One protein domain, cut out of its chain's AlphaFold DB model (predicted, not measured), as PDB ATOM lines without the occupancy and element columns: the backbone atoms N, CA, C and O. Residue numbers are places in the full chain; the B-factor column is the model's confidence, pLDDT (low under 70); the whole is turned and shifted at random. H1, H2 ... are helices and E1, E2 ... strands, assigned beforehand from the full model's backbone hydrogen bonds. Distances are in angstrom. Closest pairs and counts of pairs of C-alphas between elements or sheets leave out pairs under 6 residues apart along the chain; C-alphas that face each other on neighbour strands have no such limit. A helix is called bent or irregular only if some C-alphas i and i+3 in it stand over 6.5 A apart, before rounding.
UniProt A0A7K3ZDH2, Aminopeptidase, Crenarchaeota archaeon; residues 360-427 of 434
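What this domain is: This is residues 360 to 427 of the 434 residues of the protein "Aminopeptidase" of Crenarchaeota archaeon (UniProt A0A7K3ZDH2). Look for one meander of four long antiparallel strands, E1 - E2 - E3 - E4, each bent partway in a strongly twisted sheet, with the helix H1 after E4 sticking out at residues 417 to 427. The 68 printed residues are mixed in class and loose, with a radius of gyration of the C-alphas of 14.2 A and a flat outline of 39 by 38 by 16 A.

How they stand to each other: Start at the hairpin of inner strands E2, residues 372 to 381, and E3, residues 384 to 395, with N 377 and O 388 within hydrogen-bond range at 2.8 A. E1, residues 360 to 368, forms a hairpin with E2, with N 364 and O 376 at 2.8 A. E4, residues 398 to 407, forms one with E3, with N 389 and O 405 at 2.8 A. Edge strands E1 and E4 are apart. H1, residues 410 to 427, only grazes the sheet; its closest C-alpha to E4 is Trp 413, 6.3 A from that of Ile 407. Its O i to N i+4 pairs are within range in 12 of 14.

Where its parts are: Find C-alpha 360 at (447.398, 404.979, 324.036), where E1 begins. E3 is 31.0 A long and bends by 62 degrees at residue 387. H1 runs 25.2 A to C-alpha 427 at (471.732, 427.111, 330.896), irregular, with C-alphas 422 and 425 7.1 A apart.

The domain as a whole: The C-alphas farthest apart, Tyr 382 and Lys 426, are 40.4 A apart. The printed part has no cut, and its links are tight. Residues 410 and 427 have pLDDT under 70.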
ATOM      1  N   ILE A 360     445.984 404.965 323.644       87.50
ATOM      2  CA  ILE A 360     447.398 404.979 324.036       87.50
ATOM      3  C   ILE A 360     448.128 403.860 323.293       87.50
ATOM      4  O   ILE A 360     447.713 402.705 323.349       87.50
ATOM      5  N   ILE A 361     449.185 404.220 322.569       86.19
ATOM      6  CA  ILE A 361     450.030 403.288 321.815       86.19
ATOM      7  C   ILE A 361     451.231 402.872 322.663       86.19
ATOM      8  O   ILE A 361     451.546 401.691 322.731       86.19
ATOM      9  N   ASN A 362     451.898 403.838 323.298       83.75
ATOM     10  CA  ASN A 362     453.016 403.600 324.209       83.75
ATOM     11  C   ASN A 362     453.231 404.823 325.119       83.75
ATOM     12  O   ASN A 362     452.734 405.908 324.809       83.75
ATOM     13  N   HIS A 363     453.971 404.678 326.215       88.25
ATOM     14  CA  HIS A 363     454.352 405.800 327.067       88.25
ATOM     15  C   HIS A 363     455.659 405.557 327.828       88.25
ATOM     16  O   HIS A 363     456.092 404.422 327.988       88.25
ATOM     17  N   ILE A 364     456.255 406.646 328.309       81.94
ATOM     18  CA  ILE A 364     457.405 406.658 329.214       81.94
ATOM     19  C   ILE A 364     457.104 407.667 330.322       81.94
ATOM     20  O   ILE A 364     456.879 408.845 330.034       81.94
ATOM     21  N   THR A 365     457.107 407.230 331.580       84.94
ATOM     22  CA  THR A 365     457.073 408.145 332.731       84.94
ATOM     23  C   THR A 365     458.453 408.779 332.900       84.94
ATOM     24  O   THR A 365     459.447 408.069 333.029       84.94
ATOM     25  N   ILE A 366     458.514 410.111 332.885       80.00
ATOM     26  CA  ILE A 366     459.752 410.885 333.070       80.00
ATOM     27  C   ILE A 366     460.002 411.132 334.558       80.00
ATOM     28  O   ILE A 366     461.131 411.031 335.031       80.00
ATOM     29  N   TYR A 367     458.937 411.432 335.304       77.25
ATOM     30  CA  TYR A 367     458.996 411.742 336.728       77.25
ATOM     31  C   TYR A 367     457.643 411.454 337.388       77.25
ATOM     32  O   TYR A 367     456.606 411.820 336.839       77.25
ATOM     33  N   LYS A 368     457.619 410.824 338.568       80.94
ATOM     34  CA  LYS A 368     456.389 410.628 339.352       80.94
ATOM     35  C   LYS A 368     456.675 410.692 340.853       80.94
ATOM     36  O   LYS A 368     457.654 410.135 341.332       80.94
ATOM     37  N   THR A 369     455.805 411.379 341.580       82.12
ATOM     38  CA  THR A 369     455.747 411.470 343.046       82.12
ATOM     39  C   THR A 369     454.294 411.365 343.497       82.12
ATOM     40  O   THR A 369     453.387 411.331 342.668       82.12
ATOM     41  N   ASP A 370     454.045 411.414 344.804       81.81
ATOM     42  CA  ASP A 370     452.684 411.430 345.356       81.81
ATOM     43  C   ASP A 370     451.841 412.632 344.889       81.81
ATOM     44  O   ASP A 370     450.610 412.587 344.931       81.81
ATOM     45  N   LEU A 371     452.488 413.711 344.431       84.12
ATOM     46  CA  LEU A 371     451.831 414.959 344.030       84.12
ATOM     47  C   LEU A 371     451.942 415.279 342.541       84.12
ATOM     48  O   LEU A 371     451.094 416.016 342.033       84.12
ATOM     49  N   TRP A 372     452.943 414.758 341.833       82.88
ATOM     50  CA  TRP A 372     453.235 415.121 340.443       82.88
ATOM     51  C   TRP A 372     453.501 413.900 339.580       82.88
ATOM     52  O   TRP A 372     454.140 412.959 340.031       82.88
ATOM     53  N   TRP A 373     453.060 413.943 338.326       86.06
ATOM     54  CA  TRP A 373     453.359 412.910 337.338       86.06
ATOM     55  C   TRP A 373     453.622 413.550 335.980       86.06
ATOM     56  O   TRP A 373     452.782 414.280 335.463       86.06
ATOM     57  N   GLU A 374     454.781 413.275 335.402       88.12
ATOM     58  CA  GLU A 374     455.196 413.673 334.068       88.12
ATOM     59  C   GLU A 374     455.448 412.441 333.193       88.12
ATOM     60  O   GLU A 374     456.143 411.507 333.602       88.12
ATOM     61  N   ALA A 375     454.897 412.434 331.979       89.75
ATOM     62  CA  ALA A 375     455.093 411.343 331.031       89.75
ATOM     63  C   ALA A 375     455.075 411.813 329.574       89.75
ATOM     64  O   ALA A 375     454.359 412.746 329.204       89.75
ATOM     65  N   ILE A 376     455.805 411.094 328.726       90.06
ATOM     66  CA  ILE A 376     455.718 411.182 327.269       90.06
ATOM     67  C   ILE A 376     454.819 410.050 326.787       90.06
ATOM     68  O   ILE A 376     455.061 408.885 327.084       90.06
ATOM     69  N   VAL A 377     453.776 410.377 326.034       89.88
ATOM     70  CA  VAL A 377     452.736 409.434 325.621       89.88
ATOM     71  C   VAL A 377     452.565 409.484 324.111       89.88
ATOM     72  O   VAL A 377     452.274 410.540 323.552       89.88
ATOM     73  N   ILE A 378     452.671 408.336 323.449       88.06
ATOM     74  CA  ILE A 378     452.239 408.163 322.064       88.06
ATOM     75  C   ILE A 378     450.762 407.798 322.092       88.06
ATOM     76  O   ILE A 378     450.381 406.763 322.640       88.06
ATOM     77  N   PHE A 379     449.924 408.636 321.497       89.25
ATOM     78  CA  PHE A 379     448.486 408.398 321.444       89.25
ATOM     79  C   PHE A 379     447.927 408.641 320.045       89.25
ATOM     80  O   PHE A 379     448.494 409.379 319.238       89.25
ATOM     81  N   GLU A 380     446.797 408.008 319.762       86.88
ATOM     82  CA  GLU A 380     446.099 408.066 318.486       86.88
ATOM     83  C   GLU A 380     444.679 408.604 318.681       86.88
ATOM     84  O   GLU A 380     443.972 408.225 319.618       86.88
ATOM     85  N   MET A 381     444.273 409.512 317.793       84.38
ATOM     86  CA  MET A 381     442.914 410.052 317.706       84.38
ATOM     87  C   MET A 381     442.542 410.164 316.227       84.38
ATOM     88  O   MET A 381     443.288 410.778 315.465       84.38
ATOM     89  N   TYR A 382     441.419 409.573 315.808       82.88
ATOM     90  CA  TYR A 382     440.977 409.554 314.401       82.88
ATOM     91  C   TYR A 382     442.091 409.139 313.411       82.88
ATOM     92  O   TYR A 382     442.350 409.834 312.428       82.88
ATOM     93  N   ASN A 383     442.798 408.038 313.703       77.31
ATOM     94  CA  ASN A 383     443.925 407.499 312.917       77.31
ATOM     95  C   ASN A 383     445.133 408.444 312.747       77.31
ATOM     96  O   ASN A 383     445.981 408.227 311.883       77.31
ATOM     97  N   LYS A 384     445.245 409.491 313.571       78.94
ATOM     98  CA  LYS A 384     446.429 410.357 313.631       78.94
ATOM     99  C   LYS A 384     447.192 410.101 314.921       78.94
ATOM    100  O   LYS A 384     446.662 410.327 316.011       78.94
ATOM    101  N   ARG A 385     448.443 409.660 314.786       85.38
ATOM    102  CA  ARG A 385     449.369 409.461 315.907       85.38
ATOM    103  C   ARG A 385     450.072 410.760 316.265       85.38
ATOM    104  O   ARG A 385     450.454 411.525 315.384       85.38
ATOM    105  N   GLN A 386     450.237 410.992 317.560       87.62
ATOM    106  CA  GLN A 386     450.925 412.152 318.113       87.62
ATOM    107  C   GLN A 386     451.736 411.742 319.339       87.62
ATOM    108  O   GLN A 386     451.395 410.775 320.023       87.62
ATOM    109  N   ILE A 387     452.781 412.514 319.630       88.19
ATOM    110  CA  ILE A 387     453.515 412.434 320.893       88.19
ATOM    111  C   ILE A 387     453.003 413.560 321.792       88.19
ATOM    112  O   ILE A 387     452.904 414.706 321.360       88.19
ATOM    113  N   GLY A 388     452.648 413.250 323.035       89.12
ATOM    114  CA  GLY A 388     452.244 414.234 324.035       89.12
ATOM    115  C   GLY A 388     453.148 414.192 325.248       89.12
ATOM    116  O   GLY A 388     453.328 413.130 325.828       89.12
ATOM    117  N   LEU A 389     453.648 415.350 325.659       91.12
ATOM    118  CA  LEU A 389     454.281 415.556 326.951       91.12
ATOM    119  C   LEU A 389     453.185 415.984 327.923       91.12
ATOM    120  O   LEU A 389     452.563 417.037 327.751       91.12
ATOM    121  N   TYR A 390     452.898 415.134 328.896       91.44
ATOM    122  CA  TYR A 390     451.864 415.350 329.892       91.44
ATOM    123  C   TYR A 390     452.481 415.645 331.249       91.44
ATOM    124  O   TYR A 390     453.418 414.974 331.663       91.44
ATOM    125  N   LEU A 391     451.875 416.595 331.958       89.44
ATOM    126  CA  LEU A 391     452.127 416.855 333.369       89.44
ATOM    127  C   LEU A 391     450.793 416.838 334.114       89.44
ATOM    128  O   LEU A 391     449.861 417.569 333.758       89.44
ATOM    129  N   TRP A 392     450.701 416.039 335.167       92.88
ATOM    130  CA  TRP A 392     449.565 415.946 336.073       92.88
ATOM    131  C   TRP A 392     449.977 416.324 337.491       92.88
ATOM    132  O   TRP A 392     451.107 416.097 337.913       92.88
ATOM    133  N   GLN A 393     449.023 416.885 338.231       92.12
ATOM    134  CA  GLN A 393     449.147 417.138 339.661       92.12
ATOM    135  C   GLN A 393     448.016 416.418 340.392       92.12
ATOM    136  O   GLN A 393     446.852 416.531 339.987       92.12
ATOM    137  N   LYS A 394     448.337 415.703 341.470       89.75
ATOM    138  CA  LYS A 394     447.345 415.047 342.320       89.75
ATOM    139  C   LYS A 394     446.653 416.107 343.177       89.75
ATOM    140  O   LYS A 394     447.300 416.884 343.874       89.75
ATOM    141  N   ARG A 395     445.326 416.187 343.083       87.50
ATOM    142  CA  ARG A 395     444.475 417.102 343.859       87.50
ATOM    143  C   ARG A 395     443.279 416.325 344.383       87.50
ATOM    144  O   ARG A 395     442.562 415.713 343.596       87.50
ATOM    145  N   ASN A 396     443.069 416.354 345.698       87.50
ATOM    146  CA  ASN A 396     441.997 415.617 346.378       87.50
ATOM    147  C   ASN A 396     441.993 414.121 346.008       87.50
ATOM    148  O   ASN A 396     440.961 413.560 345.652       87.50
ATOM    149  N   GLY A 397     443.176 413.498 345.991       83.12
ATOM    150  CA  GLY A 397     443.345 412.085 345.640       83.12
ATOM    151  C   GLY A 397     443.241 411.752 344.144       83.12
ATOM    152  O   GLY A 397     443.543 410.625 343.771       83.12
ATOM    153  N   GLN A 398     442.888 412.706 343.272       87.62
ATOM    154  CA  GLN A 398     442.741 412.484 341.828       87.62
ATOM    155  C   GLN A 398     443.805 413.219 341.012       87.62
ATOM    156  O   GLN A 398     444.098 414.393 341.251       87.62
ATOM    157  N   TRP A 399     444.330 412.570 339.976       91.06
ATOM    158  CA  TRP A 399     445.197 413.224 339.002       91.06
ATOM    159  C   TRP A 399     444.415 414.221 338.145       91.06
ATOM    160  O   TRP A 399     443.440 413.875 337.475       91.06
ATOM    161  N   LYS A 400     444.860 415.478 338.131       89.81
ATOM    162  CA  LYS A 400     444.348 416.511 337.226       89.81
ATOM    163  C   LYS A 400     445.455 416.933 336.277       89.81
ATOM    164  O   LYS A 400     446.550 417.298 336.704       89.81
ATOM    165  N   ARG A 401     445.164 416.895 334.974       91.75
ATOM    166  CA  ARG A 401     446.106 417.313 333.932       91.75
ATOM    167  C   ARG A 401     446.405 418.798 334.088       91.75
ATOM    168  O   ARG A 401     445.507 419.624 333.945       91.75
ATOM    169  N   LYS A 402     447.663 419.119 334.375       89.19
ATOM    170  CA  LYS A 402     448.180 420.484 334.475       89.19
ATOM    171  C   LYS A 402     448.668 421.005 333.141       89.19
ATOM    172  O   LYS A 402     448.358 422.139 332.793       89.19
ATOM    173  N   HIS A 403     449.374 420.172 332.388       87.06
ATOM    174  CA  HIS A 403     449.873 420.543 331.076       87.06
ATOM    175  C   HIS A 403     449.776 419.378 330.092       87.06
ATOM    176  O   HIS A 403     449.828 418.208 330.476       87.06
ATOM    177  N   LYS A 404     449.595 419.720 328.815       85.25
ATOM    178  CA  LYS A 404     449.750 418.814 327.678       85.25
ATOM    179  C   LYS A 404     450.354 419.606 326.534       85.25
ATOM    180  O   LYS A 404     449.685 420.479 325.984       85.25
ATOM    181  N   PHE A 405     451.566 419.243 326.154       85.38
ATOM    182  CA  PHE A 405     452.231 419.764 324.973       85.38
ATOM    183  C   PHE A 405     452.288 418.663 323.910       85.38
ATOM    184  O   PHE A 405     452.680 417.538 324.208       85.38
ATOM    185  N   GLY A 406     451.813 418.940 322.697       84.25
ATOM    186  CA  GLY A 406     451.669 417.935 321.642       84.25
ATOM    187  C   GLY A 406     452.623 418.184 320.484       84.25
ATOM    188  O   GLY A 406     452.708 419.306 320.008       84.25
ATOM    189  N   ILE A 407     453.263 417.121 320.002       86.50
ATOM    190  CA  ILE A 407     454.124 417.114 318.820       86.50
ATOM    191  C   ILE A 407     453.455 416.232 317.770       86.50
ATOM    192  O   ILE A 407     453.212 415.039 317.984       86.50
ATOM    193  N   ARG A 408     453.106 416.834 316.634       79.88
ATOM    194  CA  ARG A 408     452.245 416.221 315.616       79.88
ATOM    195  C   ARG A 408     453.029 415.544 314.502       79.88
ATOM    196  O   ARG A 408     452.474 414.688 313.820       79.88
ATOM    197  N   ASN A 409     454.271 415.962 314.264       76.62
ATOM    198  CA  ASN A 409     455.120 415.430 313.201       76.62
ATOM    199  C   ASN A 409     456.610 415.711 313.455       76.62
ATOM    200  O   ASN A 409     456.979 416.496 314.328       76.62
ATOM    201  N   THR A 410     457.463 415.088 312.642       68.88
ATOM    202  CA  THR A 410     458.925 415.186 312.742       68.88
ATOM    203  C   THR A 410     459.449 416.610 312.548       68.88
ATOM    204  O   THR A 410     460.406 416.992 313.206       68.88
ATOM    205  N   ASN A 411     458.826 417.428 311.693       77.12
ATOM    206  CA  ASN A 411     459.276 418.806 311.470       77.12
ATOM    207  C   ASN A 411     459.050 419.687 312.711       77.12
ATOM    208  O   ASN A 411     459.907 420.483 313.082       77.12
ATOM    209  N   GLU A 412     457.911 419.521 313.384       79.31
ATOM    210  CA  GLU A 412     457.622 420.198 314.652       79.31
ATOM    211  C   GLU A 412     458.622 419.791 315.743       79.31
ATOM    212  O   GLU A 412     459.155 420.662 316.427       79.31
ATOM    213  N   TRP A 413     458.959 418.498 315.831       84.25
ATOM    214  CA  TRP A 413     460.017 418.017 316.725       84.25
ATOM    215  C   TRP A 413     461.364 418.681 316.441       84.25
ATOM    216  O   TRP A 413     461.976 419.209 317.362       84.25
ATOM    217  N   MET A 414     461.810 418.700 315.181       75.88
ATOM    218  CA  MET A 414     463.113 419.270 314.823       75.88
ATOM    219  C   MET A 414     463.206 420.757 315.182       75.88
ATOM    220  O   MET A 414     464.237 421.196 315.675       75.88
ATOM    221  N   LYS A 415     462.122 421.527 315.019       81.56
ATOM    222  CA  LYS A 415     462.089 422.940 315.437       81.56
ATOM    223  C   LYS A 415     462.276 423.104 316.944       81.56
ATOM    224  O   LYS A 415     463.061 423.944 317.368       81.56
ATOM    225  N   ILE A 416     461.567 422.302 317.739       81.88
ATOM    226  CA  ILE A 416     461.656 422.340 319.205       81.88
ATOM    227  C   ILE A 416     463.042 421.891 319.663       81.88
ATOM    228  O   ILE A 416     463.671 422.571 320.467       81.88
ATOM    229  N   LYS A 417     463.527 420.769 319.122       84.94
ATOM    230  CA  LYS A 417     464.842 420.208 319.423       84.94
ATOM    231  C   LYS A 417     465.942 421.239 319.162       84.94
ATOM    232  O   LYS A 417     466.699 421.535 320.078       84.94
ATOM    233  N   ASN A 418     465.968 421.835 317.968       81.19
ATOM    234  CA  ASN A 418     466.982 422.824 317.601       81.19
ATOM    235  C   ASN A 418     466.939 424.056 318.522       81.19
ATOM    236  O   ASN A 418     467.985 424.533 318.946       81.19
ATOM    237  N   ALA A 419     465.743 424.545 318.871       85.62
ATOM    238  CA  ALA A 419     465.595 425.679 319.783       85.62
ATOM    239  C   ALA A 419     466.086 425.361 321.209       85.62
ATOM    240  O   ALA A 419     466.690 426.208 321.861       85.62
ATOM    241  N   ILE A 420     465.848 424.137 321.698       86.12
ATOM    242  CA  ILE A 420     466.384 423.677 322.988       86.12
ATOM    243  C   ILE A 420     467.911 423.575 322.911       86.12
ATOM    244  O   ILE A 420     468.595 424.088 323.790       86.12
ATOM    245  N   GLU A 421     468.448 422.953 321.860       84.12
ATOM    246  CA  GLU A 421     469.892 422.791 321.655       84.12
ATOM    247  C   GLU A 421     470.630 424.133 321.572       84.12
ATOM    248  O   GLU A 421     471.719 424.255 322.128       84.12
ATOM    249  N   GLU A 422     470.018 425.159 320.978       87.06
ATOM    250  CA  GLU A 422     470.566 426.521 320.943       87.06
ATOM    251  C   GLU A 422     470.680 427.154 322.344       87.06
ATOM    252  O   GLU A 422     471.616 427.905 322.627       87.06
ATOM    253  N   LEU A 423     469.736 426.857 323.243       81.06
ATOM    254  CA  LEU A 423     469.675 427.449 324.583       81.06
ATOM    255  C   LEU A 423     470.406 426.629 325.655       81.06
ATOM    256  O   LEU A 423     470.782 427.188 326.687       81.06
ATOM    257  N   LEU A 424     470.639 425.334 325.423       79.31
ATOM    258  CA  LEU A 424     471.292 424.429 326.378       79.31
ATOM    259  C   LEU A 424     472.649 424.944 326.899       79.31
ATOM    260  O   LEU A 424     472.845 424.901 328.117       79.31
ATOM    261  N   PRO A 425     473.564 425.482 326.064       79.62
ATOM    262  CA  PRO A 425     474.842 426.013 326.547       79.62
ATOM    263  C   PRO A 425     474.676 427.168 327.545       79.62
ATOM    264  O   PRO A 425     475.364 427.207 328.561       79.62
ATOM    265  N   LYS A 426     473.700 428.058 327.313       77.81
ATOM    266  CA  LYS A 426     473.417 429.223 328.177       77.81
ATOM    267  C   LYS A 426     472.846 428.825 329.538       77.81
ATOM    268  O   LYS A 426     472.944 429.573 330.504       77.81
ATOM    269  N   MET A 427     472.249 427.638 329.635       61.41
ATOM    270  CA  MET A 427     471.732 427.111 330.896       61.41
ATOM    271  C   MET A 427     472.849 426.651 331.847       61.41
ATOM    272  O   MET A 427     472.641 426.610 333.058       61.41
TER     273      MET A 427